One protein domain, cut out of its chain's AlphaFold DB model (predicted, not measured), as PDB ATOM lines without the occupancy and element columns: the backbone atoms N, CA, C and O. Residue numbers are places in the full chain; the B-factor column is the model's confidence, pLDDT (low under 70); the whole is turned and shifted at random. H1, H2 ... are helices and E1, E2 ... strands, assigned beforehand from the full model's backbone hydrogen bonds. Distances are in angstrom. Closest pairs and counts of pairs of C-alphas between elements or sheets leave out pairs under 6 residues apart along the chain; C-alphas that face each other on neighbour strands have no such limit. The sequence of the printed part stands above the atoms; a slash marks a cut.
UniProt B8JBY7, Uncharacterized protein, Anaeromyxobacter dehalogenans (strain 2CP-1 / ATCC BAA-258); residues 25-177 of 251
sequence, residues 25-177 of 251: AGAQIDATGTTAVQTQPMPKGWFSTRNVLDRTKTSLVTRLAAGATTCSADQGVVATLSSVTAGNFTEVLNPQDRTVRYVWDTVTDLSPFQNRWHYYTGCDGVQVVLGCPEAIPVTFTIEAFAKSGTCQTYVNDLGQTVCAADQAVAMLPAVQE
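Overview. This is residues 25 to 177 of the 251 residues of an uncharacterized protein of Anaeromyxobacter dehalogenans (strain 2CP-1 / ATCC BAA-258) (UniProt B8JBY7). Two strongly twisted sheets of four strands make a loose sandwich, partly face to face with their strands crossed, while the hairpin E7 and E8 reaches far beyond one end and the small hairpin E10 and E11 lies toward the other. The hairpin E5 and E6 splays away from the sheet E4, E3, E9, E12 at its loop end, residues 94 to 98. The printed part has 153 residues, with strands E1 and E2, one short helix H1, then strands E3 to E12; it is mostly strand. The antiparallel sheets run E4, E3, E9, E12 and E1, E2, E6, E5. The whole is loose, radius of gyration of the C-alphas 20.1 A, and elongated, 73 by 37 by 27 A.

Arrangement. In the first sheet, E3, residues 58 to 66, is antiparallel to E9, residues 136 to 146, with N 63 and O 141 2.8 A apart. E4, residues 80 to 86, is an edge strand beside E3, with N 81 and O 64 at 3.2 A. E12, residues 165 to 172, is the other edge strand, beside E9, with N 168 and O 140 at 2.9 A. In the second sheet, E1, residues 25 to 29, and E2, residues 34 to 39, form a hairpin with N 28 and O 36 at 3.1 A. E6, residues 99 to 109, is staggered: residues 105 to 109 pair with E2, N 37 and O 106 at 3.1 A, and residues 99 to 105 with E5, residues 88 to 93, N 90 and O 103 at 2.8 A. The two sheets form a sandwich, two sheets face to face, with strands at 41 degrees and facing parts 8.9 A centre to centre. The closest C-alphas of E1 and E12, Ala 27 and Ala 170, are 5.9 A apart. E4 runs on into E5 at 49 degrees. H1, residues 44 to 47, is on the second sheet, over none of its strands; it is too short for an O i to N i+4 pair, and its one O i to N i+3 pair is within hydrogen-bond range. The hairpin E7, residues 116 to 121, and E8, residues 127 to 131, has N 120 and O 128 at 2.8 A. The hairpin E10, residues 153 to 155, and E11, residues 161 to 163, has N 154 and O 162 at 2.9 A; E11 runs on into E12 at 34 degrees.

Along the chain. E1 begins at C-alpha 25, (6.067, -48.322, 80.113), and E12 ends at C-alpha 172, (-6.685, -58.329, 87.653). From first to last C-alpha, E9 measures 31.6 A, E6 30.0 A, E3 26.1 A and E12 21.9 A.

Size, cuts and confidence. The C-alphas of Arg 50 and Asp 124, the two farthest apart, are 73.3 A apart. The printed part has no cut. The link E3 to E4, residues 67 to 79, is long. The mean pLDDT of the printed part is 77.4; residues 43 to 53, 55, 69 to 86 and 122 to 123 are under 70.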
ATOM      1  N   ALA A  25       5.918 -49.121  78.899       83.44
ATOM      2  CA  ALA A  25       6.067 -48.322  80.113       83.44
ATOM      3  C   ALA A  25       5.503 -49.075  81.333       83.44
ATOM      4  O   ALA A  25       5.929 -48.841  82.461       83.44
ATOM      5  N   GLY A  26       4.564 -49.992  81.084       79.38
ATOM      6  CA  GLY A  26       3.932 -50.866  82.062       79.38
ATOM      7  C   GLY A  26       2.504 -51.217  81.645       79.38
ATOM      8  O   GLY A  26       1.956 -50.648  80.698       79.38
ATOM      9  N   ALA A  27       1.903 -52.148  82.379       84.88
ATOM     10  CA  ALA A  27       0.471 -52.417  82.345       84.88
ATOM     11  C   ALA A  27      -0.085 -52.187  83.749       84.88
ATOM     12  O   ALA A  27       0.542 -52.587  84.733       84.88
ATOM     13  N   GLN A  28      -1.227 -51.518  83.852       86.69
ATOM     14  CA  GLN A  28      -1.932 -51.308  85.114       86.69
ATOM     15  C   GLN A  28      -3.390 -51.726  84.947       86.69
ATOM     16  O   GLN A  28      -3.978 -51.512  83.885       86.69
ATOM     17  N   ILE A  29      -3.952 -52.320  85.999       89.50
ATOM     18  CA  ILE A  29      -5.364 -52.693  86.086       89.50
ATOM     19  C   ILE A  29      -5.912 -52.054  87.354       89.50
ATOM     20  O   ILE A  29      -5.331 -52.224  88.428       89.50
ATOM     21  N   ASP A  30      -6.986 -51.283  87.232       90.19
ATOM     22  CA  ASP A  30      -7.627 -50.672  88.389       90.19
ATOM     23  C   ASP A  30      -8.597 -51.636  89.096       90.19
ATOM     24  O   ASP A  30      -8.833 -52.768  88.667       90.19
ATOM     25  N   ALA A  31      -9.174 -51.183  90.212       86.69
ATOM     26  CA  ALA A  31     -10.109 -51.981  91.006       86.69
ATOM     27  C   ALA A  31     -11.390 -52.374  90.245       86.69
ATOM     28  O   ALA A  31     -12.028 -53.366  90.593       86.69
ATOM     29  N   THR A  32     -11.761 -51.615  89.210       86.31
ATOM     30  CA  THR A  32     -12.940 -51.878  88.374       86.31
ATOM     31  C   THR A  32     -12.660 -52.881  87.260       86.31
ATOM     32  O   THR A  32     -13.577 -53.238  86.535       86.31
ATOM     33  N   GLY A  33     -11.410 -53.331  87.112       83.06
ATOM     34  CA  GLY A  33     -10.991 -54.190  86.012       83.06
ATOM     35  C   GLY A  33     -10.654 -53.420  84.734       83.06
ATOM     36  O   GLY A  33     -10.424 -54.045  83.701       83.06
ATOM     37  N   THR A  34     -10.572 -52.087  84.768       86.94
ATOM     38  CA  THR A  34     -10.154 -51.302  83.601       86.94
ATOM     39  C   THR A  34      -8.637 -51.315  83.486       86.94
ATOM     40  O   THR A  34      -7.916 -51.084  84.460       86.94
ATOM     41  N   THR A  35      -8.136 -51.580  82.281       86.62
ATOM     42  CA  THR A  35      -6.697 -51.632  82.004       86.62
ATOM     43  C   THR A  35      -6.216 -50.402  81.263       86.62
ATOM     44  O   THR A  35      -6.915 -49.878  80.402       86.62
ATOM     45  N   ALA A  36      -4.989 -49.985  81.555       83.50
ATOM     46  CA  ALA A  36      -4.246 -49.034  80.747       83.50
ATOM     47  C   ALA A  36      -2.876 -49.634  80.429       83.50
ATOM     48  O   ALA A  36      -2.090 -49.946  81.330       83.50
ATOM     49  N   VAL A  37      -2.606 -49.811  79.139       85.69
ATOM     50  CA  VAL A  37      -1.333 -50.331  78.638       85.69
ATOM     51  C   VAL A  37      -0.713 -49.265  77.765       85.69
ATOM     52  O   VAL A  37      -1.381 -48.730  76.883       85.69
ATOM     53  N   GLN A  38       0.557 -48.963  78.009       87.06
ATOM     54  CA  GLN A  38       1.240 -47.877  77.328       87.06
ATOM     55  C   GLN A  38       2.671 -48.267  76.968       87.06
ATOM     56  O   GLN A  38       3.370 -48.906  77.757       87.06
ATOM     57  N   THR A  39       3.133 -47.849  75.794       85.56
ATOM     58  CA  THR A  39       4.550 -47.939  75.428       85.56
ATOM     59  C   THR A  39       5.351 -46.805  76.069       85.56
ATOM     60  O   THR A  39       4.851 -45.702  76.281       85.56
ATOM     61  N   GLN A  40       6.647 -46.998  76.288       86.06
ATOM     62  CA  GLN A  40       7.559 -45.879  76.490       86.06
ATOM     63  C   GLN A  40       7.529 -44.943  75.264       86.06
ATOM     64  O   GLN A  40       7.165 -45.374  74.164       86.06
ATOM     65  N   PRO A  41       7.910 -43.659  75.414       81.75
ATOM     66  CA  PRO A  41       7.989 -42.732  74.291       81.75
ATOM     67  C   PRO A  41       8.943 -43.230  73.201       81.75
ATOM     68  O   PRO A  41      10.165 -43.172  73.340       81.75
ATOM     69  N   MET A  42       8.375 -43.654  72.078       77.56
ATOM     70  CA  MET A  42       9.104 -44.175  70.932       77.56
ATOM     71  C   MET A  42       9.711 -43.009  70.134       77.56
ATOM     72  O   MET A  42       9.011 -42.031  69.828       77.56
ATOM     73  N   PRO A  43      11.011 -43.050  69.792       65.25
ATOM     74  CA  PRO A  43      11.684 -41.950  69.105       65.25
ATOM     75  C   PRO A  43      11.086 -41.715  67.713       65.25
ATOM     76  O   PRO A  43      10.820 -42.659  66.992       65.25
ATOM     77  N   LYS A  44      10.939 -40.468  67.251       59.38
ATOM     78  CA  LYS A  44      10.345 -40.175  65.924       59.38
ATOM     79  C   LYS A  44      10.969 -40.948  64.746       59.38
ATOM     80  O   LYS A  44      10.273 -41.245  63.783       59.38
ATOM     81  N   GLY A  45      12.262 -41.288  64.820       55.00
ATOM     82  CA  GLY A  45      12.978 -42.071  63.799       55.00
ATOM     83  C   GLY A  45      12.477 -43.512  63.625       55.00
ATOM     84  O   GLY A  45      12.705 -44.118  62.578       55.00
ATOM     85  N   TRP A  46      11.737 -44.030  64.605       58.56
ATOM     86  CA  TRP A  46      10.956 -45.258  64.478       58.56
ATOM     87  C   TRP A  46       9.839 -45.170  63.447       58.56
ATOM     88  O   TRP A  46       9.507 -46.151  62.788       58.56
ATOM     89  N   PHE A  47       9.323 -43.959  63.253       55.88
ATOM     90  CA  PHE A  47       8.211 -43.658  62.370       55.88
ATOM     91  C   PHE A  47       8.597 -42.637  61.307       55.88
ATOM     92  O   PHE A  47       7.960 -41.602  61.114       55.88
ATOM     93  N   SER A  48       9.714 -42.938  60.645       59.78
ATOM     94  CA  SER A  48      10.070 -42.344  59.364       59.78
ATOM     95  C   SER A  48       9.566 -43.237  58.237       59.78
ATOM     96  O   SER A  48       9.677 -44.454  58.326       59.78
ATOM     97  N   THR A  49       9.163 -42.662  57.102       56.88
ATOM     98  CA  THR A  49       8.791 -43.427  55.898       56.88
ATOM     99  C   THR A  49       9.905 -44.344  55.378       56.88
ATOM    100  O   THR A  49       9.629 -45.237  54.578       56.88
ATOM    101  N   ARG A  50      11.153 -44.163  55.829       63.69
ATOM    102  CA  ARG A  50      12.287 -45.062  55.553       63.69
ATOM    103  C   ARG A  50      12.400 -46.235  56.535       63.69
ATOM    104  O   ARG A  50      13.085 -47.200  56.229       63.69
ATOM    105  N   ASN A  51      11.731 -46.156  57.680       65.31
ATOM    106  CA  ASN A  51      11.636 -47.217  58.671       65.31
ATOM    107  C   ASN A  51      10.467 -48.162  58.323       65.31
ATOM    108  O   ASN A  51       9.437 -47.758  57.765       65.31
ATOM    109  N   VAL A  52      10.662 -49.444  58.608       61.66
ATOM    110  CA  VAL A  52       9.671 -50.509  58.421       61.66
ATOM    111  C   VAL A  52       8.583 -50.421  59.494       61.66
ATOM    112  O   VAL A  52       7.415 -50.653  59.198       61.66
ATOM    113  N   LEU A  53       8.941 -49.957  60.693       65.06
ATOM    114  CA  LEU A  53       8.061 -49.863  61.862       65.06
ATOM    115  C   LEU A  53       7.223 -48.577  61.887       65.06
ATOM    116  O   LEU A  53       6.568 -48.276  62.877       65.06
ATOM    117  N   ASP A  54       7.169 -47.853  60.766       71.75
ATOM    118  CA  ASP A  54       6.471 -46.577  60.635       71.75
ATOM    119  C   ASP A  54       4.971 -46.636  60.945       71.75
ATOM    120  O   ASP A  54       4.285 -47.534  60.469       71.75
ATOM    121  N   ARG A  55       4.434 -45.649  61.683       69.56
ATOM    122  CA  ARG A  55       3.043 -45.639  62.176       69.56
ATOM    123  C   ARG A  55       2.012 -45.589  61.050       69.56
ATOM    124  O   ARG A  55       0.860 -45.956  61.231       69.56
ATOM    125  N   THR A  56       2.404 -45.104  59.873       72.94
ATOM    126  CA  THR A  56       1.542 -45.095  58.686       72.94
ATOM    127  C   THR A  56       1.494 -46.463  57.999       72.94
ATOM    128  O   THR A  56       0.556 -46.728  57.238       72.94
ATOM    129  N   LYS A  57       2.459 -47.341  58.297       73.56
ATOM    130  CA  LYS A  57       2.610 -48.700  57.752       73.56
ATOM    131  C   LYS A  57       2.297 -49.801  58.768       73.56
ATOM    132  O   LYS A  57       1.975 -50.915  58.357       73.56
ATOM    133  N   THR A  58       2.380 -49.476  60.052       76.06
ATOM    134  CA  THR A  58       2.340 -50.408  61.175       76.06
ATOM    135  C   THR A  58       1.156 -50.107  62.078       76.06
ATOM    136  O   THR A  58       0.936 -48.964  62.473       76.06
ATOM    137  N   SER A  59       0.427 -51.157  62.421       79.88
ATOM    138  CA  SER A  59      -0.582 -51.184  63.467       79.88
ATOM    139  C   SER A  59      -0.001 -51.901  64.680       79.88
ATOM    140  O   SER A  59       0.589 -52.973  64.540       79.88
ATOM    141  N   LEU A  60      -0.175 -51.315  65.862       82.50
ATOM    142  CA  LEU A  60       0.105 -51.996  67.120       82.50
ATOM    143  C   LEU A  60      -1.174 -52.638  67.635       82.50
ATOM    144  O   LEU A  60      -2.250 -52.036  67.583       82.50
ATOM    145  N   VAL A  61      -1.035 -53.865  68.116       82.81
ATOM    146  CA  VAL A  61      -2.118 -54.631  68.723       82.81
ATOM    147  C   VAL A  61      -1.676 -55.110  70.088       82.81
ATOM    148  O   VAL A  61      -0.528 -55.511  70.257       82.81
ATOM    149  N   THR A  62      -2.586 -55.088  71.056       84.56
ATOM    150  CA  THR A  62      -2.384 -55.809  72.316       84.56
ATOM    151  C   THR A  62      -3.080 -57.158  72.236       84.56
ATOM    152  O   THR A  62      -4.212 -57.231  71.772       84.56
ATOM    153  N   ARG A  63      -2.407 -58.214  72.688       84.31
ATOM    154  CA  ARG A  63      -2.986 -59.523  72.996       84.31
ATOM    155  C   ARG A  63      -2.971 -59.717  74.503       84.31
ATOM    156  O   ARG A  63      -2.002 -59.335  75.155       84.31
ATOM    157  N   LEU A  64      -4.024 -60.324  75.035       83.62
ATOM    158  CA  LEU A  64      -4.174 -60.561  76.463       83.62
ATOM    159  C   LEU A  64      -4.283 -62.065  76.725       83.62
ATOM    160  O   LEU A  64      -4.939 -62.801  75.985       83.62
ATOM    161  N   ALA A  65      -3.645 -62.529  77.792       82.75
ATOM    162  CA  ALA A  65      -3.754 -63.905  78.254       82.75
ATOM    163  C   ALA A  65      -3.937 -63.921  79.771       82.75
ATOM    164  O   ALA A  65      -3.089 -63.409  80.500       82.75
ATOM    165  N   ALA A  66      -5.040 -64.502  80.239       80.44
ATOM    166  CA  ALA A  66      -5.256 -64.746  81.660       80.44
ATOM    167  C   ALA A  66      -4.519 -66.025  82.089       80.44
ATOM    168  O   ALA A  66      -4.591 -67.051  81.407       80.44
ATOM    169  N   GLY A  67      -3.800 -65.959  83.208       72.69
ATOM    170  CA  GLY A  67      -3.191 -67.116  83.855       72.69
ATOM    171  C   GLY A  67      -4.160 -67.836  84.797       72.69
ATOM    172  O   GLY A  67      -5.216 -67.316  85.150       72.69
ATOM    173  N   ALA A  68      -3.784 -69.047  85.208       70.94
ATOM    174  CA  ALA A  68      -4.567 -69.854  86.142       70.94
ATOM    175  C   ALA A  68      -4.518 -69.293  87.577       70.94
ATOM    176  O   ALA A  68      -3.516 -68.700  87.984       70.94
ATOM    177  N   THR A  69      -5.576 -69.538  88.352       69.50
ATOM    178  CA  THR A  69      -5.650 -69.256  89.798       69.50
ATOM    179  C   THR A  69      -5.950 -70.544  90.566       69.50
ATOM    180  O   THR A  69      -6.312 -71.555  89.969       69.50
ATOM    181  N   THR A  70      -5.818 -70.558  91.896       67.12
ATOM    182  CA  THR A  70      -6.132 -71.772  92.679       67.12
ATOM    183  C   THR A  70      -7.629 -72.108  92.668       67.12
ATOM    184  O   THR A  70      -8.021 -73.229  92.987       67.12
ATOM    185  N   CYS A  71      -8.464 -71.156  92.244       66.19
ATOM    186  CA  CYS A  71      -9.909 -71.298  92.124       66.19
ATOM    187  C   CYS A  71     -10.391 -71.896  90.792       66.19
ATOM    188  O   CYS A  71     -11.581 -72.186  90.659       66.19
ATOM    189  N   SER A  72      -9.522 -72.069  89.789       57.16
ATOM    190  CA  SER A  72      -9.894 -72.733  88.535       57.16
ATOM    191  C   SER A  72      -9.895 -74.251  88.748       57.16
ATOM    192  O   SER A  72      -8.903 -74.922  88.473       57.16
ATOM    193  N   ALA A  73     -10.985 -74.792  89.305       40.81
ATOM    194  CA  ALA A  73     -11.112 -76.220  89.638       40.81
ATOM    195  C   ALA A  73     -11.145 -77.155  88.410       40.81
ATOM    196  O   ALA A  73     -11.033 -78.366  88.553       40.81
ATOM    197  N   ASP A  74     -11.256 -76.605  87.208       37.72
ATOM    198  CA  ASP A  74     -11.031 -77.293  85.946       37.72
ATOM    199  C   ASP A  74     -10.620 -76.236  84.921       37.72
ATOM    200  O   ASP A  74     -10.978 -75.068  85.066       37.72
ATOM    201  N   GLN A  75      -9.946 -76.664  83.856       36.56
ATOM    202  CA  GLN A  75      -9.493 -75.855  82.718       36.56
ATOM    203  C   GLN A  75      -8.120 -75.184  82.915       36.56
ATOM    204  O   GLN A  75      -8.001 -74.000  83.218       36.56
ATOM    205  N   GLY A  76      -7.066 -75.898  82.499       38.31
ATOM    206  CA  GLY A  76      -5.856 -75.302  81.912       38.31
ATOM    207  C   GLY A  76      -6.134 -74.514  80.618       38.31
ATOM    208  O   GLY A  76      -5.332 -74.525  79.688       38.31
ATOM    209  N   VAL A  77      -7.289 -73.854  80.537       39.09
ATOM    210  CA  VAL A  77      -7.643 -72.914  79.492       39.09
ATOM    211  C   VAL A  77      -7.085 -71.586  79.957       39.09
ATOM    212  O   VAL A  77      -7.698 -70.856  80.730       39.09
ATOM    213  N   VAL A  78      -5.897 -71.272  79.445       43.72
ATOM    214  CA  VAL A  78      -5.555 -69.889  79.123       43.72
ATOM    215  C   VAL A  78      -6.725 -69.389  78.285       43.72
ATOM    216  O   VAL A  78      -6.788 -69.657  77.082       43.72
ATOM    217  N   ALA A  79      -7.715 -68.757  78.923       44.25
ATOM    218  CA  ALA A  79      -8.736 -68.031  78.202       44.25
ATOM    219  C   ALA A  79      -7.940 -66.975  77.459       44.25
ATOM    220  O   ALA A  79      -7.397 -66.036  78.050       44.25
ATOM    221  N   THR A  80      -7.730 -67.223  76.170       45.75
ATOM    222  CA  THR A  80      -7.088 -66.246  75.323       45.75
ATOM    223  C   THR A  80      -8.101 -65.124  75.293       45.75
ATOM    224  O   THR A  80      -9.117 -65.214  74.602       45.75
ATOM    225  N   LEU A  81      -7.857 -64.097  76.103       51.03
ATOM    226  CA  LEU A  81      -8.471 -62.790  75.988       51.03
ATOM    227  C   LEU A  81      -7.953 -62.228  74.660       51.03
ATOM    228  O   LEU A  81      -7.096 -61.356  74.580       51.03
ATOM    229  N   SER A  82      -8.416 -62.824  73.565       45.84
ATOM    230  CA  SER A  82      -8.044 -62.476  72.206       45.84
ATOM    231  C   SER A  82      -8.829 -61.230  71.808       45.84
ATOM    232  O   SER A  82      -9.522 -61.212  70.794       45.84
ATOM    233  N   SER A  83      -8.746 -60.171  72.609       50.28
ATOM    234  CA  SER A  83      -9.077 -58.842  72.132       50.28
ATOM    235  C   SER A  83      -7.837 -58.329  71.417       50.28
ATOM    236  O   SER A  83      -6.860 -57.962  72.061       50.28
ATOM    237  N   VAL A  84      -7.855 -58.323  70.086       55.62
ATOM    238  CA  VAL A  84      -6.960 -57.444  69.329       55.62
ATOM    239  C   VAL A  84      -7.487 -56.031  69.556       55.62
ATOM    240  O   VAL A  84      -8.356 -55.564  68.822       55.62
ATOM    241  N   THR A  85      -7.031 -55.377  70.623       62.69
ATOM    242  CA  THR A  85      -7.431 -53.994  70.890       62.69
ATOM    243  C   THR A  85      -6.475 -53.077  70.144       62.69
ATOM    244  O   THR A  85      -5.263 -53.080  70.384       62.69
ATOM    245  N   ALA A  86      -7.024 -52.329  69.186       68.38
ATOM    246  CA  ALA A  86      -6.313 -51.242  68.538       68.38
ATOM    247  C   ALA A  86      -6.279 -50.048  69.499       68.38
ATOM    248  O   ALA A  86      -7.319 -49.575  69.948       68.38
ATOM    249  N   GLY A  87      -5.077 -49.583  69.808       73.75
ATOM    250  CA  GLY A  87      -4.836 -48.397  70.619       73.75
ATOM    251  C   GLY A  87      -4.562 -47.171  69.756       73.75
ATOM    252  O   GLY A  87      -4.538 -47.243  68.523       73.75
ATOM    253  N   ASN A  88      -4.309 -46.045  70.410       81.19
ATOM    254  CA  ASN A  88      -4.075 -44.767  69.752       81.19
ATOM    255  C   ASN A  88      -2.623 -44.329  69.902       81.19
ATOM    256  O   ASN A  88      -1.976 -44.598  70.908       81.19
ATOM    257  N   PHE A  89      -2.115 -43.625  68.890       80.56
ATOM    258  CA  PHE A  89      -0.832 -42.940  68.994       80.56
ATOM    259  C   PHE A  89      -1.044 -41.501  69.462       80.56
ATOM    260  O   PHE A  89      -1.690 -40.714  68.770       80.56
ATOM    261  N   THR A  90      -0.418 -41.149  70.578       84.75
ATOM    262  CA  THR A  90      -0.381 -39.798  71.134       84.75
ATOM    263  C   THR A  90       0.976 -39.149  70.859       84.75
ATOM    264  O   THR A  90       2.034 -39.770  71.000       84.75
ATOM    265  N   GLU A  91       0.963 -37.887  70.426       85.06
ATOM    266  CA  GLU A  91       2.181 -37.127  70.136       85.06
ATOM    267  C   GLU A  91       2.837 -36.604  71.418       85.06
ATOM    268  O   GLU A  91       2.180 -36.025  72.279       85.06
ATOM    269  N   VAL A  92       4.160 -36.742  71.515       84.25
ATOM    270  CA  VAL A  92       4.965 -36.080  72.546       84.25
ATOM    271  C   VAL A  92       5.680 -34.899  71.906       84.25
ATOM    272  O   VAL A  92       6.534 -35.070  71.022       84.25
ATOM    273  N   LEU A  93       5.325 -33.701  72.360       85.19
ATOM    274  CA  LEU A  93       5.858 -32.438  71.865       85.19
ATOM    275  C   LEU A  93       7.077 -31.995  72.682       85.19
ATOM    276  O   LEU A  93       7.185 -32.267  73.877       85.19
ATOM    277  N   ASN A  94       8.015 -31.314  72.030       84.00
ATOM    278  CA  ASN A  94       9.057 -30.557  72.718       84.00
ATOM    279  C   ASN A  94       8.538 -29.152  73.111       84.00
ATOM    280  O   ASN A  94       7.449 -28.770  72.690       84.00
ATOM    281  N   PRO A  95       9.316 -28.339  73.851       89.56
ATOM    282  CA  PRO A  95       8.908 -26.979  74.225       89.56
ATOM    283  C   PRO A  95       8.681 -25.997  73.059       89.56
ATOM    284  O   PRO A  95       8.317 -24.853  73.299       89.56
ATOM    285  N   GLN A  96       8.953 -26.397  71.812       92.06
ATOM    286  CA  GLN A  96       8.695 -25.619  70.596       92.06
ATOM    287  C   GLN A  96       7.517 -26.189  69.784       92.06
ATOM    288  O   GLN A  96       7.465 -25.980  68.571       92.06
ATOM    289  N   ASP A  97       6.634 -26.964  70.421       87.50
ATOM    290  CA  ASP A  97       5.450 -27.601  69.824       87.50
ATOM    291  C   ASP A  97       5.755 -28.517  68.630       87.50
ATOM    292  O   ASP A  97       4.932 -28.736  67.742       87.50
ATOM    293  N   ARG A  98       6.963 -29.090  68.587       84.62
ATOM    294  CA  ARG A  98       7.343 -30.071  67.568       84.62
ATOM    295  C   ARG A  98       7.247 -31.474  68.132       84.62
ATOM    296  O   ARG A  98       7.863 -31.781  69.151       84.62
ATOM    297  N   THR A  99       6.578 -32.358  67.401       80.12
ATOM    298  CA  THR A  99       6.533 -33.788  67.713       80.12
ATOM    299  C   THR A  99       7.933 -34.387  67.659       80.12
ATOM    300  O   THR A  99       8.578 -34.392  66.599       80.12
ATOM    301  N   VAL A 100       8.387 -34.904  68.801       80.00
ATOM    302  CA  VAL A 100       9.702 -35.540  68.977       80.00
ATOM    303  C   VAL A 100       9.604 -37.034  69.267       80.00
ATOM    304  O   VAL A 100      10.545 -37.768  68.953       80.00
ATOM    305  N   ARG A 101       8.483 -37.501  69.828       82.00
ATOM    306  CA  ARG A 101       8.216 -38.917  70.122       82.00
ATOM    307  C   ARG A 101       6.728 -39.224  69.974       82.00
ATOM    308  O   ARG A 101       5.913 -38.306  69.901       82.00
ATOM    309  N   TYR A 102       6.401 -40.507  69.945       80.50
ATOM    310  CA  TYR A 102       5.029 -41.000  69.993       80.50
ATOM    311  C   TYR A 102       4.886 -41.991  71.137       80.50
ATOM    312  O   TYR A 102       5.811 -42.747  71.426       80.50
ATOM    313  N   VAL A 103       3.724 -41.997  71.765       84.69
ATOM    314  CA  VAL A 103       3.332 -43.006  72.742       84.69
ATOM    315  C   VAL A 103       2.126 -43.733  72.184       84.69
ATOM    316  O   VAL A 103       1.255 -43.091  71.606       84.69
ATOM    317  N   TRP A 104       2.098 -45.055  72.295       85.38
ATOM    318  CA  TRP A 104       0.905 -45.826  71.987       85.38
ATOM    319  C   TRP A 104       0.256 -46.285  73.280       85.38
ATOM    320  O   TRP A 104       0.956 -46.760  74.178       85.38
ATOM    321  N   ASP A 105      -1.058 -46.143  73.366       86.38
ATOM    322  CA  ASP A 105      -1.834 -46.571  74.519       86.38
ATOM    323  C   ASP A 105      -3.147 -47.241  74.110       86.38
ATOM    324  O   ASP A 105      -3.733 -46.941  73.068       86.38
ATOM    325  N   THR A 106      -3.591 -48.185  74.937       86.44
ATOM    326  CA  THR A 106      -4.895 -48.831  74.810       86.44
ATOM    327  C   THR A 106      -5.551 -48.978  76.172       86.44
ATOM    328  O   THR A 106      -4.877 -49.143  77.193       86.44
ATOM    329  N   VAL A 107      -6.881 -48.968  76.153       85.88
ATOM    330  CA  VAL A 107      -7.732 -49.234  77.309       85.88
ATOM    331  C   VAL A 107      -8.648 -50.400  76.971       85.88
ATOM    332  O   VAL A 107      -9.301 -50.393  75.929       85.88
ATOM    333  N   THR A 108      -8.689 -51.396  77.849       83.75
ATOM    334  CA  THR A 108      -9.577 -52.559  77.724       83.75
ATOM    335  C   THR A 108     -10.277 -52.795  79.056       83.75
ATOM    336  O   THR A 108      -9.624 -52.768  80.102       83.75
ATOM    337  N   ASP A 109     -11.584 -53.042  79.014       84.44
ATOM    338  CA  ASP A 109     -12.378 -53.458  80.171       84.44
ATOM    339  C   ASP A 109     -12.230 -54.972  80.392       84.44
ATOM    340  O   ASP A 109     -12.591 -55.775  79.528       84.44
ATOM    341  N   LEU A 110     -11.664 -55.352  81.538       84.50
ATOM    342  CA  LEU A 110     -11.529 -56.737  81.988       84.50
ATOM    343  C   LEU A 110     -12.483 -57.091  83.136       84.50
ATOM    344  O   LEU A 110     -12.401 -58.201  83.664       84.50
ATOM    345  N   SER A 111     -13.407 -56.198  83.504       81.31
ATOM    346  CA  SER A 111     -14.397 -56.436  84.559       81.31
ATOM    347  C   SER A 111     -15.221 -57.724  84.393       81.31
ATOM    348  O   SER A 111     -15.480 -58.386  85.405       81.31
ATOM    349  N   PRO A 112     -15.575 -58.188  83.170       80.50
ATOM    350  CA  PRO A 112     -16.308 -59.445  83.005       80.50
ATOM    351  C   PRO A 112     -15.485 -60.687  83.364       80.50
ATOM    352  O   PRO A 112     -16.055 -61.750  83.593       80.50
ATOM    353  N   PHE A 113     -14.156 -60.564  83.406       79.06
ATOM    354  CA  PHE A 113     -13.230 -61.662  83.681       79.06
ATOM    355  C   PHE A 113     -12.734 -61.671  85.127       79.06
ATOM    356  O   PHE A 113     -11.952 -62.545  85.488       79.06
ATOM    357  N   GLN A 114     -13.153 -60.710  85.955       84.00
ATOM    358  CA  GLN A 114     -12.776 -60.679  87.363       84.00
ATOM    359  C   GLN A 114     -13.377 -61.868  88.111       84.00
ATOM    360  O   GLN A 114     -14.567 -62.172  87.985       84.00
ATOM    361  N   ASN A 115     -12.561 -62.492  88.959       84.31
ATOM    362  CA  ASN A 115     -13.065 -63.423  89.957       84.31
ATOM    363  C   ASN A 115     -14.024 -62.698  90.905       84.31
ATOM    364  O   ASN A 115     -13.780 -61.555  91.297       84.31
ATOM    365  N   ARG A 116     -15.111 -63.374  91.278       82.06
ATOM    366  CA  ARG A 116     -16.151 -62.848  92.167       82.06
ATOM    367  C   ARG A 116     -16.243 -63.702  93.419       82.06
ATOM    368  O   ARG A 116     -16.132 -64.929  93.348       82.06
ATOM    369  N   TRP A 117     -16.433 -63.053  94.559       83.38
ATOM    370  CA  TRP A 117     -16.583 -63.721  95.846       83.38
ATOM    371  C   TRP A 117     -17.451 -62.906  96.799       83.38
ATOM    372  O   TRP A 117     -17.595 -61.705  96.625       83.38
ATOM    373  N   HIS A 118     -18.016 -63.538  97.819       79.88
ATOM    374  CA  HIS A 118     -18.733 -62.856  98.897       79.88
ATOM    375  C   HIS A 118     -18.589 -63.630 100.204       79.88
ATOM    376  O   HIS A 118     -18.272 -64.827 100.201       79.88
ATOM    377  N   TYR A 119     -18.850 -62.966 101.329       83.25
ATOM    378  CA  TYR A 119     -19.040 -63.678 102.582       83.25
ATOM    379  C   TYR A 119     -20.466 -64.203 102.682       83.25
ATOM    380  O   TYR A 119     -21.430 -63.466 102.485       83.25
ATOM    381  N   TYR A 120     -20.596 -65.475 103.036       77.75
ATOM    382  CA  TYR A 120     -21.849 -66.068 103.472       77.75
ATOM    383  C   TYR A 120     -21.805 -66.275 104.982       77.75
ATOM    384  O   TYR A 120     -20.914 -66.960 105.485       77.75
ATOM    385  N   THR A 121     -22.760 -65.696 105.705       79.88
ATOM    386  CA  THR A 121     -22.907 -65.892 107.153       79.88
ATOM    387  C   THR A 121     -24.039 -66.876 107.415       79.88
ATOM    388  O   THR A 121     -25.197 -66.592 107.096       79.88
ATOM    389  N   GLY A 122     -23.697 -68.040 107.968       67.94
ATOM    390  CA  GLY A 122     -24.640 -69.073 108.377       67.94
ATOM    391  C   GLY A 122     -25.459 -68.683 109.608       67.94
ATOM    392  O   GLY A 122     -25.166 -67.710 110.303       67.94
ATOM    393  N   CYS A 123     -26.502 -69.464 109.893       66.69
ATOM    394  CA  CYS A 123     -27.372 -69.257 111.057       66.69
ATOM    395  C   CYS A 123     -26.685 -69.487 112.406       66.69
ATOM    396  O   CYS A 123     -27.120 -68.951 113.417       66.69
ATOM    397  N   ASP A 124     -25.608 -70.262 112.406       72.56
ATOM    398  CA  ASP A 124     -24.684 -70.464 113.521       72.56
ATOM    399  C   ASP A 124     -23.703 -69.287 113.698       72.56
ATOM    400  O   ASP A 124     -22.797 -69.344 114.528       72.56
ATOM    401  N   GLY A 125     -23.850 -68.220 112.902       70.12
ATOM    402  CA  GLY A 125     -22.944 -67.077 112.874       70.12
ATOM    403  C   GLY A 125     -21.595 -67.380 112.218       70.12
ATOM    404  O   GLY A 125     -20.730 -66.504 112.182       70.12
ATOM    405  N   VAL A 126     -21.393 -68.591 111.686       79.12
ATOM    406  CA  VAL A 126     -20.150 -68.962 111.010       79.12
ATOM    407  C   VAL A 126     -20.118 -68.307 109.637       79.12
ATOM    408  O   VAL A 126     -21.022 -68.472 108.817       79.12
ATOM    409  N   GLN A 127     -19.043 -67.573 109.375       80.81
ATOM    410  CA  GLN A 127     -18.802 -66.946 108.086       80.81
ATOM    411  C   GLN A 127     -17.936 -67.857 107.211       80.81
ATOM    412  O   GLN A 127     -16.896 -68.353 107.649       80.81
ATOM    413  N   VAL A 128     -18.339 -68.053 105.959       81.12
ATOM    414  CA  VAL A 128     -17.555 -68.755 104.937       81.12
ATOM    415  C   VAL A 128     -17.414 -67.880 103.698       81.12
ATOM    416  O   VAL A 128     -18.308 -67.106 103.362       81.12
ATOM    417  N   VAL A 129     -16.281 -67.991 103.011       81.38
ATOM    418  CA  VAL A 129     -16.066 -67.326 101.720       81.38
ATOM    419  C   VAL A 129     -16.643 -68.215 100.625       81.38
ATOM    420  O   VAL A 129     -16.261 -69.379 100.513       81.38
ATOM    421  N   LEU A 130     -17.552 -67.668  99.819       76.94
ATOM    422  CA  LEU A 130     -18.063 -68.316  98.612       76.94
ATOM    423  C   LEU A 130     -17.513 -67.596  97.377       76.94
ATOM    424  O   LEU A 130     -17.436 -66.370  97.350       76.94
ATOM    425  N   GLY A 131     -17.142 -68.358  96.348       80.62
ATOM    426  CA  GLY A 131     -16.484 -67.837  95.146       80.62
ATOM    427  C   GLY A 131     -14.957 -67.834  95.253       80.62
ATOM    428  O   GLY A 131     -14.384 -68.651  95.973       80.62
ATOM    429  N   CYS A 132     -14.300 -66.939  94.511       83.06
ATOM    430  CA  CYS A 132     -12.841 -66.857  94.444       83.06
ATOM    431  C   CYS A 132     -12.306 -65.465  94.824       83.06
ATOM    432  O   CYS A 132     -12.524 -64.510  94.076       83.06
ATOM    433  N   PRO A 133     -11.565 -65.335  95.939       86.88
ATOM    434  CA  PRO A 133     -10.966 -64.067  96.353       86.88
ATOM    435  C   PRO A 133      -9.597 -63.778  95.712       86.88
ATOM    436  O   PRO A 133      -8.958 -62.784  96.053       86.88
ATOM    437  N   GLU A 134      -9.111 -64.629  94.804       87.50
ATOM    438  CA  GLU A 134      -7.783 -64.471  94.205       87.50
ATOM    439  C   GLU A 134      -7.782 -63.565  92.974       87.50
ATOM    440  O   GLU A 134      -8.616 -63.696  92.075       87.50
ATOM    441  N   ALA A 135      -6.781 -62.689  92.899       89.75
ATOM    442  CA  ALA A 135      -6.497 -61.917  91.697       89.75
ATOM    443  C   ALA A 135      -5.957 -62.816  90.567       89.75
ATOM    444  O   ALA A 135      -5.231 -63.778  90.815       89.75
ATOM    445  N   ILE A 136      -6.270 -62.465  89.320       86.88
ATOM    446  CA  ILE A 136      -5.856 -63.205  88.123       86.88
ATOM    447  C   ILE A 136      -4.615 -62.530  87.522       86.88
ATOM    448  O   ILE A 136      -4.674 -61.339  87.216       86.88
ATOM    449  N   PRO A 137      -3.489 -63.233  87.311       88.31
ATOM    450  CA  PRO A 137      -2.377 -62.673  86.552       88.31
ATOM    451  C   PRO A 137      -2.761 -62.559  85.070       88.31
ATOM    452  O   PRO A 137      -3.156 -63.544  84.452       88.31
ATOM    453  N   VAL A 138      -2.637 -61.367  84.485       87.25
ATOM    454  CA  VAL A 138      -2.908 -61.111  83.065       87.25
ATOM    455  C   VAL A 138      -1.620 -60.687  82.373       87.25
ATOM    456  O   VAL A 138      -0.987 -59.705  82.767       87.25
ATOM    457  N   THR A 139      -1.243 -61.416  81.326       87.69
ATOM    458  CA  THR A 139      -0.122 -61.077  80.445       87.69
ATOM    459  C   THR A 139      -0.623 -60.244  79.273       87.69
ATOM    460  O   THR A 139      -1.546 -60.640  78.563       87.69
ATOM    461  N   PHE A 140       0.021 -59.103  79.063       86.69
ATOM    462  CA  PHE A 140      -0.210 -58.155  77.986       86.69
ATOM    463  C   PHE A 140       0.947 -58.254  77.005       86.69
ATOM    464  O   PHE A 140       2.084 -58.012  77.397       86.69
ATOM    465  N   THR A 141       0.668 -58.557  75.743       86.94
ATOM    466  CA  THR A 141       1.675 -58.598  74.677       86.94
ATOM    467  C   THR A 141       1.331 -57.545  73.637       86.94
ATOM    468  O   THR A 141       0.304 -57.666  72.971       86.94
ATOM    469  N   ILE A 142       2.173 -56.525  73.476       86.44
ATOM    470  CA  ILE A 142       2.061 -55.589  72.352       86.44
ATOM    471  C   ILE A 142       2.884 -56.132  71.196       86.44
ATOM    472  O   ILE A 142       4.053 -56.450  71.377       86.44
ATOM    473  N   GLU A 143       2.296 -56.186  70.005       86.00
ATOM    474  CA  GLU A 143       2.958 -56.634  68.780       86.00
ATOM    475  C   GLU A 143       2.740 -55.626  67.647       86.00
ATOM    476  O   GLU A 143       1.659 -55.042  67.510       86.00
ATOM    477  N   ALA A 144       3.756 -55.440  66.802       84.50
ATOM    478  CA  ALA A 144       3.648 -54.650  65.581       84.50
ATOM    479  C   ALA A 144       3.332 -55.507  64.356       84.50
ATOM    480  O   ALA A 144       4.084 -56.410  63.993       84.50
ATOM    481  N   PHE A 145       2.274 -55.132  63.639       84.62
ATOM    482  CA  PHE A 145       1.901 -55.722  62.359       84.62
ATOM    483  C   PHE A 145       1.870 -54.670  61.260       84.62
ATOM    484  O   PHE A 145       1.398 -53.553  61.449       84.62
ATOM    485  N   ALA A 146       2.324 -55.031  60.067       80.00
ATOM    486  CA  ALA A 146       2.033 -54.285  58.860       80.00
ATOM    487  C   ALA A 146       0.517 -54.268  58.622       80.00
ATOM    488  O   ALA A 146      -0.200 -55.185  59.024       80.00
ATOM    489  N   LYS A 147       0.020 -53.277  57.877       73.94
ATOM    490  CA  LYS A 147      -1.400 -53.230  57.470       73.94
ATOM    491  C   LYS A 147      -1.878 -54.476  56.707       73.94
ATOM    492  O   LYS A 147      -3.073 -54.741  56.675       73.94
ATOM    493  N   SER A 148      -0.961 -55.239  56.111       77.56
ATOM    494  CA  SER A 148      -1.228 -56.536  55.476       77.56
ATOM    495  C   SER A 148      -1.406 -57.699  56.464       77.56
ATOM    496  O   SER A 148      -1.683 -58.812  56.027       77.56
ATOM    497  N   GLY A 149      -1.211 -57.480  57.769       76.94
ATOM    498  CA  GLY A 149      -1.264 -58.508  58.814       76.94
ATOM    499  C   GLY A 149       0.053 -59.258  59.041       76.94
ATOM    500  O   GLY A 149       0.099 -60.190  59.836       76.94
ATOM    501  N   THR A 150       1.137 -58.874  58.363       85.38
ATOM    502  CA  THR A 150       2.463 -59.485  58.548       85.38
ATOM    503  C   THR A 150       3.174 -58.857  59.739       85.38
ATOM    504  O   THR A 150       3.193 -57.636  59.853       85.38
ATOM    505  N   CYS A 151       3.771 -59.663  60.617       83.06
ATOM    506  CA  CYS A 151       4.531 -59.138  61.747       83.06
ATOM    507  C   CYS A 151       5.703 -58.266  61.271       83.06
ATOM    508  O   CYS A 151       6.453 -58.666  60.378       83.06
ATOM    509  N   GLN A 152       5.862 -57.089  61.873       83.62
ATOM    510  CA  GLN A 152       7.014 -56.235  61.621       83.62
ATOM    511  C   GLN A 152       8.188 -56.713  62.457       83.62
ATOM    512  O   GLN A 152       8.077 -56.859  63.674       83.62
ATOM    513  N   THR A 153       9.318 -56.947  61.802       81.50
ATOM    514  CA  THR A 153      10.493 -57.522  62.447       81.50
ATOM    515  C   THR A 153      11.613 -56.509  62.628       81.50
ATOM    516  O   THR A 153      11.709 -55.510  61.912       81.50
ATOM    517  N   TYR A 154      12.474 -56.779  63.602       75.38
ATOM    518  CA  TYR A 154      13.741 -56.090  63.816       75.38
ATOM    519  C   TYR A 154      14.834 -57.120  64.116       75.38
ATOM    520  O   TYR A 154      14.538 -58.288  64.378       75.38
ATOM    521  N   VAL A 155      16.093 -56.695  64.040       77.06
ATOM    522  CA  VAL A 155      17.237 -57.514  64.448       77.06
ATOM    523  C   VAL A 155      17.529 -57.193  65.908       77.06
ATOM    524  O   VAL A 155      17.798 -56.036  66.219       77.06
ATOM    525  N   ASN A 156      17.416 -58.181  66.794       74.69
ATOM    526  CA  ASN A 156      17.691 -57.997  68.222       74.69
ATOM    527  C   ASN A 156      19.201 -57.965  68.528       74.69
ATOM    528  O   ASN A 156      20.024 -58.248  67.656       74.69
ATOM    529  N   ASP A 157      19.555 -57.716  69.792       71.69
ATOM    530  CA  ASP A 157      20.940 -57.727  70.298       71.69
ATOM    531  C   ASP A 157      21.716 -59.033  70.007       71.69
ATOM    532  O   ASP A 157      22.946 -59.064  70.045       71.69
ATOM    533  N   LEU A 158      21.008 -60.129  69.713       82.31
ATOM    534  CA  LEU A 158      21.581 -61.436  69.376       82.31
ATOM    535  C   LEU A 158      21.754 -61.642  67.860       82.31
ATOM    536  O   LEU A 158      22.136 -62.728  67.427       82.31
ATOM    537  N   GLY A 159      21.451 -60.632  67.040       80.75
ATOM    538  CA  GLY A 159      21.518 -60.710  65.581       80.75
ATOM    539  C   GLY A 159      20.370 -61.496  64.940       80.75
ATOM    540  O   GLY A 159      20.465 -61.874  63.772       80.75
ATOM    541  N   GLN A 160      19.291 -61.770  65.677       83.19
ATOM    542  CA  GLN A 160      18.152 -62.547  65.194       83.19
ATOM    543  C   GLN A 160      17.029 -61.634  64.709       83.19
ATOM    544  O   GLN A 160      16.645 -60.687  65.393       83.19
ATOM    545  N   THR A 161      16.447 -61.971  63.557       83.12
ATOM    546  CA  THR A 161      15.228 -61.323  63.067       83.12
ATOM    547  C   THR A 161      14.028 -61.838  63.852       83.12
ATOM    548  O   THR A 161      13.631 -62.994  63.697       83.12
ATOM    549  N   VAL A 162      13.437 -60.979  64.674       83.25
ATOM    550  CA  VAL A 162      12.293 -61.308  65.532       83.25
ATOM    551  C   VAL A 162      11.171 -60.297  65.353       83.25
ATOM    552  O   VAL A 162      11.394 -59.176  64.897       83.25
ATOM    553  N   CYS A 163       9.953 -60.693  65.711       84.19
ATOM    554  CA  CYS A 163       8.818 -59.782  65.789       84.19
ATOM    555  C   CYS A 163       9.092 -58.644  66.774       84.19
ATOM    556  O   CYS A 163       9.540 -58.887  67.893       84.19
ATOM    557  N   ALA A 164       8.795 -57.410  66.368       83.00
ATOM    558  CA  ALA A 164       8.764 -56.282  67.283       83.00
ATOM    559  C   ALA A 164       7.574 -56.472  68.228       83.00
ATOM    560  O   ALA A 164       6.414 -56.332  67.828       83.00
ATOM    561  N   ALA A 165       7.889 -56.832  69.467       85.19
ATOM    562  CA  ALA A 165       6.921 -57.086  70.512       85.19
ATOM    563  C   ALA A 165       7.518 -56.805  71.891       85.19
ATOM    564  O   ALA A 165       8.740 -56.825  72.059       85.19
ATOM    565  N   ASP A 166       6.649 -56.582  72.869       86.44
ATOM    566  CA  ASP A 166       7.018 -56.535  74.281       86.44
ATOM    567  C   ASP A 166       5.886 -57.064  75.158       86.44
ATOM    568  O   ASP A 166       4.730 -57.111  74.722       86.44
ATOM    569  N   GLN A 167       6.224 -57.479  76.378       88.56
ATOM    570  CA  GLN A 167       5.278 -58.067  77.316       88.56
ATOM    571  C   GLN A 167       5.333 -57.428  78.702       88.56
ATOM    572  O   GLN A 167       6.395 -57.121  79.234       88.56
ATOM    573  N   ALA A 168       4.163 -57.290  79.319       88.31
ATOM    574  CA  ALA A 168       4.013 -56.902  80.715       88.31
ATOM    575  C   ALA A 168       2.985 -57.806  81.394       88.31
ATOM    576  O   ALA A 168       2.106 -58.366  80.744       88.31
ATOM    577  N   VAL A 169       3.075 -57.928  82.715       88.81
ATOM    578  CA  VAL A 169       2.106 -58.673  83.522       88.81
ATOM    579  C   VAL A 169       1.510 -57.729  84.554       88.81
ATOM    580  O   VAL A 169       2.242 -56.977  85.198       88.81
ATOM    581  N   ALA A 170       0.192 -57.774  84.719       90.94
ATOM    582  CA  ALA A 170      -0.509 -57.069  85.784       90.94
ATOM    583  C   ALA A 170      -1.588 -57.966  86.405       90.94
ATOM    584  O   ALA A 170      -2.062 -58.913  85.779       90.94
ATOM    585  N   MET A 171      -1.954 -57.681  87.653       91.62
ATOM    586  CA  MET A 171      -2.930 -58.477  88.398       91.62
ATOM    587  C   MET A 171      -4.325 -57.880  88.230       91.62
ATOM    588  O   MET A 171      -4.541 -56.723  88.582       91.62
ATOM    589  N   LEU A 172      -5.268 -58.667  87.718       90.25
ATOM    590  CA  LEU A 172      -6.685 -58.329  87.653       90.25
ATOM    591  C   LEU A 172      -7.312 -58.649  89.019       90.25
ATOM    592  O   LEU A 172      -7.370 -59.827  89.386       90.25
ATOM    593  N   PRO A 173      -7.732 -57.644  89.804       91.44
ATOM    594  CA  PRO A 173      -8.231 -57.880  91.154       91.44
ATOM    595  C   PRO A 173      -9.547 -58.665  91.142       91.44
ATOM    596  O   PRO A 173     -10.372 -58.494  90.243       91.44
ATOM    597  N   ALA A 174      -9.751 -59.491  92.169       89.12
ATOM    598  CA  ALA A 174     -11.052 -60.085  92.454       89.12
ATOM    599  C   ALA A 174     -12.014 -59.034  93.025       89.12
ATOM    600  O   ALA A 174     -11.594 -58.097  93.709       89.12
ATOM    601  N   VAL A 175     -13.307 -59.219  92.783       89.44
ATOM    602  CA  VAL A 175     -14.374 -58.332  93.249       89.44
ATOM    603  C   VAL A 175     -15.149 -59.017  94.363       89.44
ATOM    604  O   VAL A 175     -15.679 -60.113  94.179       89.44
ATOM    605  N   GLN A 176     -15.229 -58.342  95.510       90.12
ATOM    606  CA  GLN A 176     -16.165 -58.719  96.558       90.12
ATOM    607  C   GLN A 176     -17.568 -58.241  96.168       90.12
ATOM    608  O   GLN A 176     -17.795 -57.053  95.938       90.12
ATOM    609  N   GLU A 177     -18.504 -59.172  96.090       86.62
ATOM    610  CA  GLU A 177     -19.929 -58.916  95.942       86.62
ATOM    611  C   GLU A 177     -20.582 -58.695  97.311       86.62
ATOM    612  O   GLU A 177     -19.963 -58.886  98.356       86.62
TER     613      GLU A 177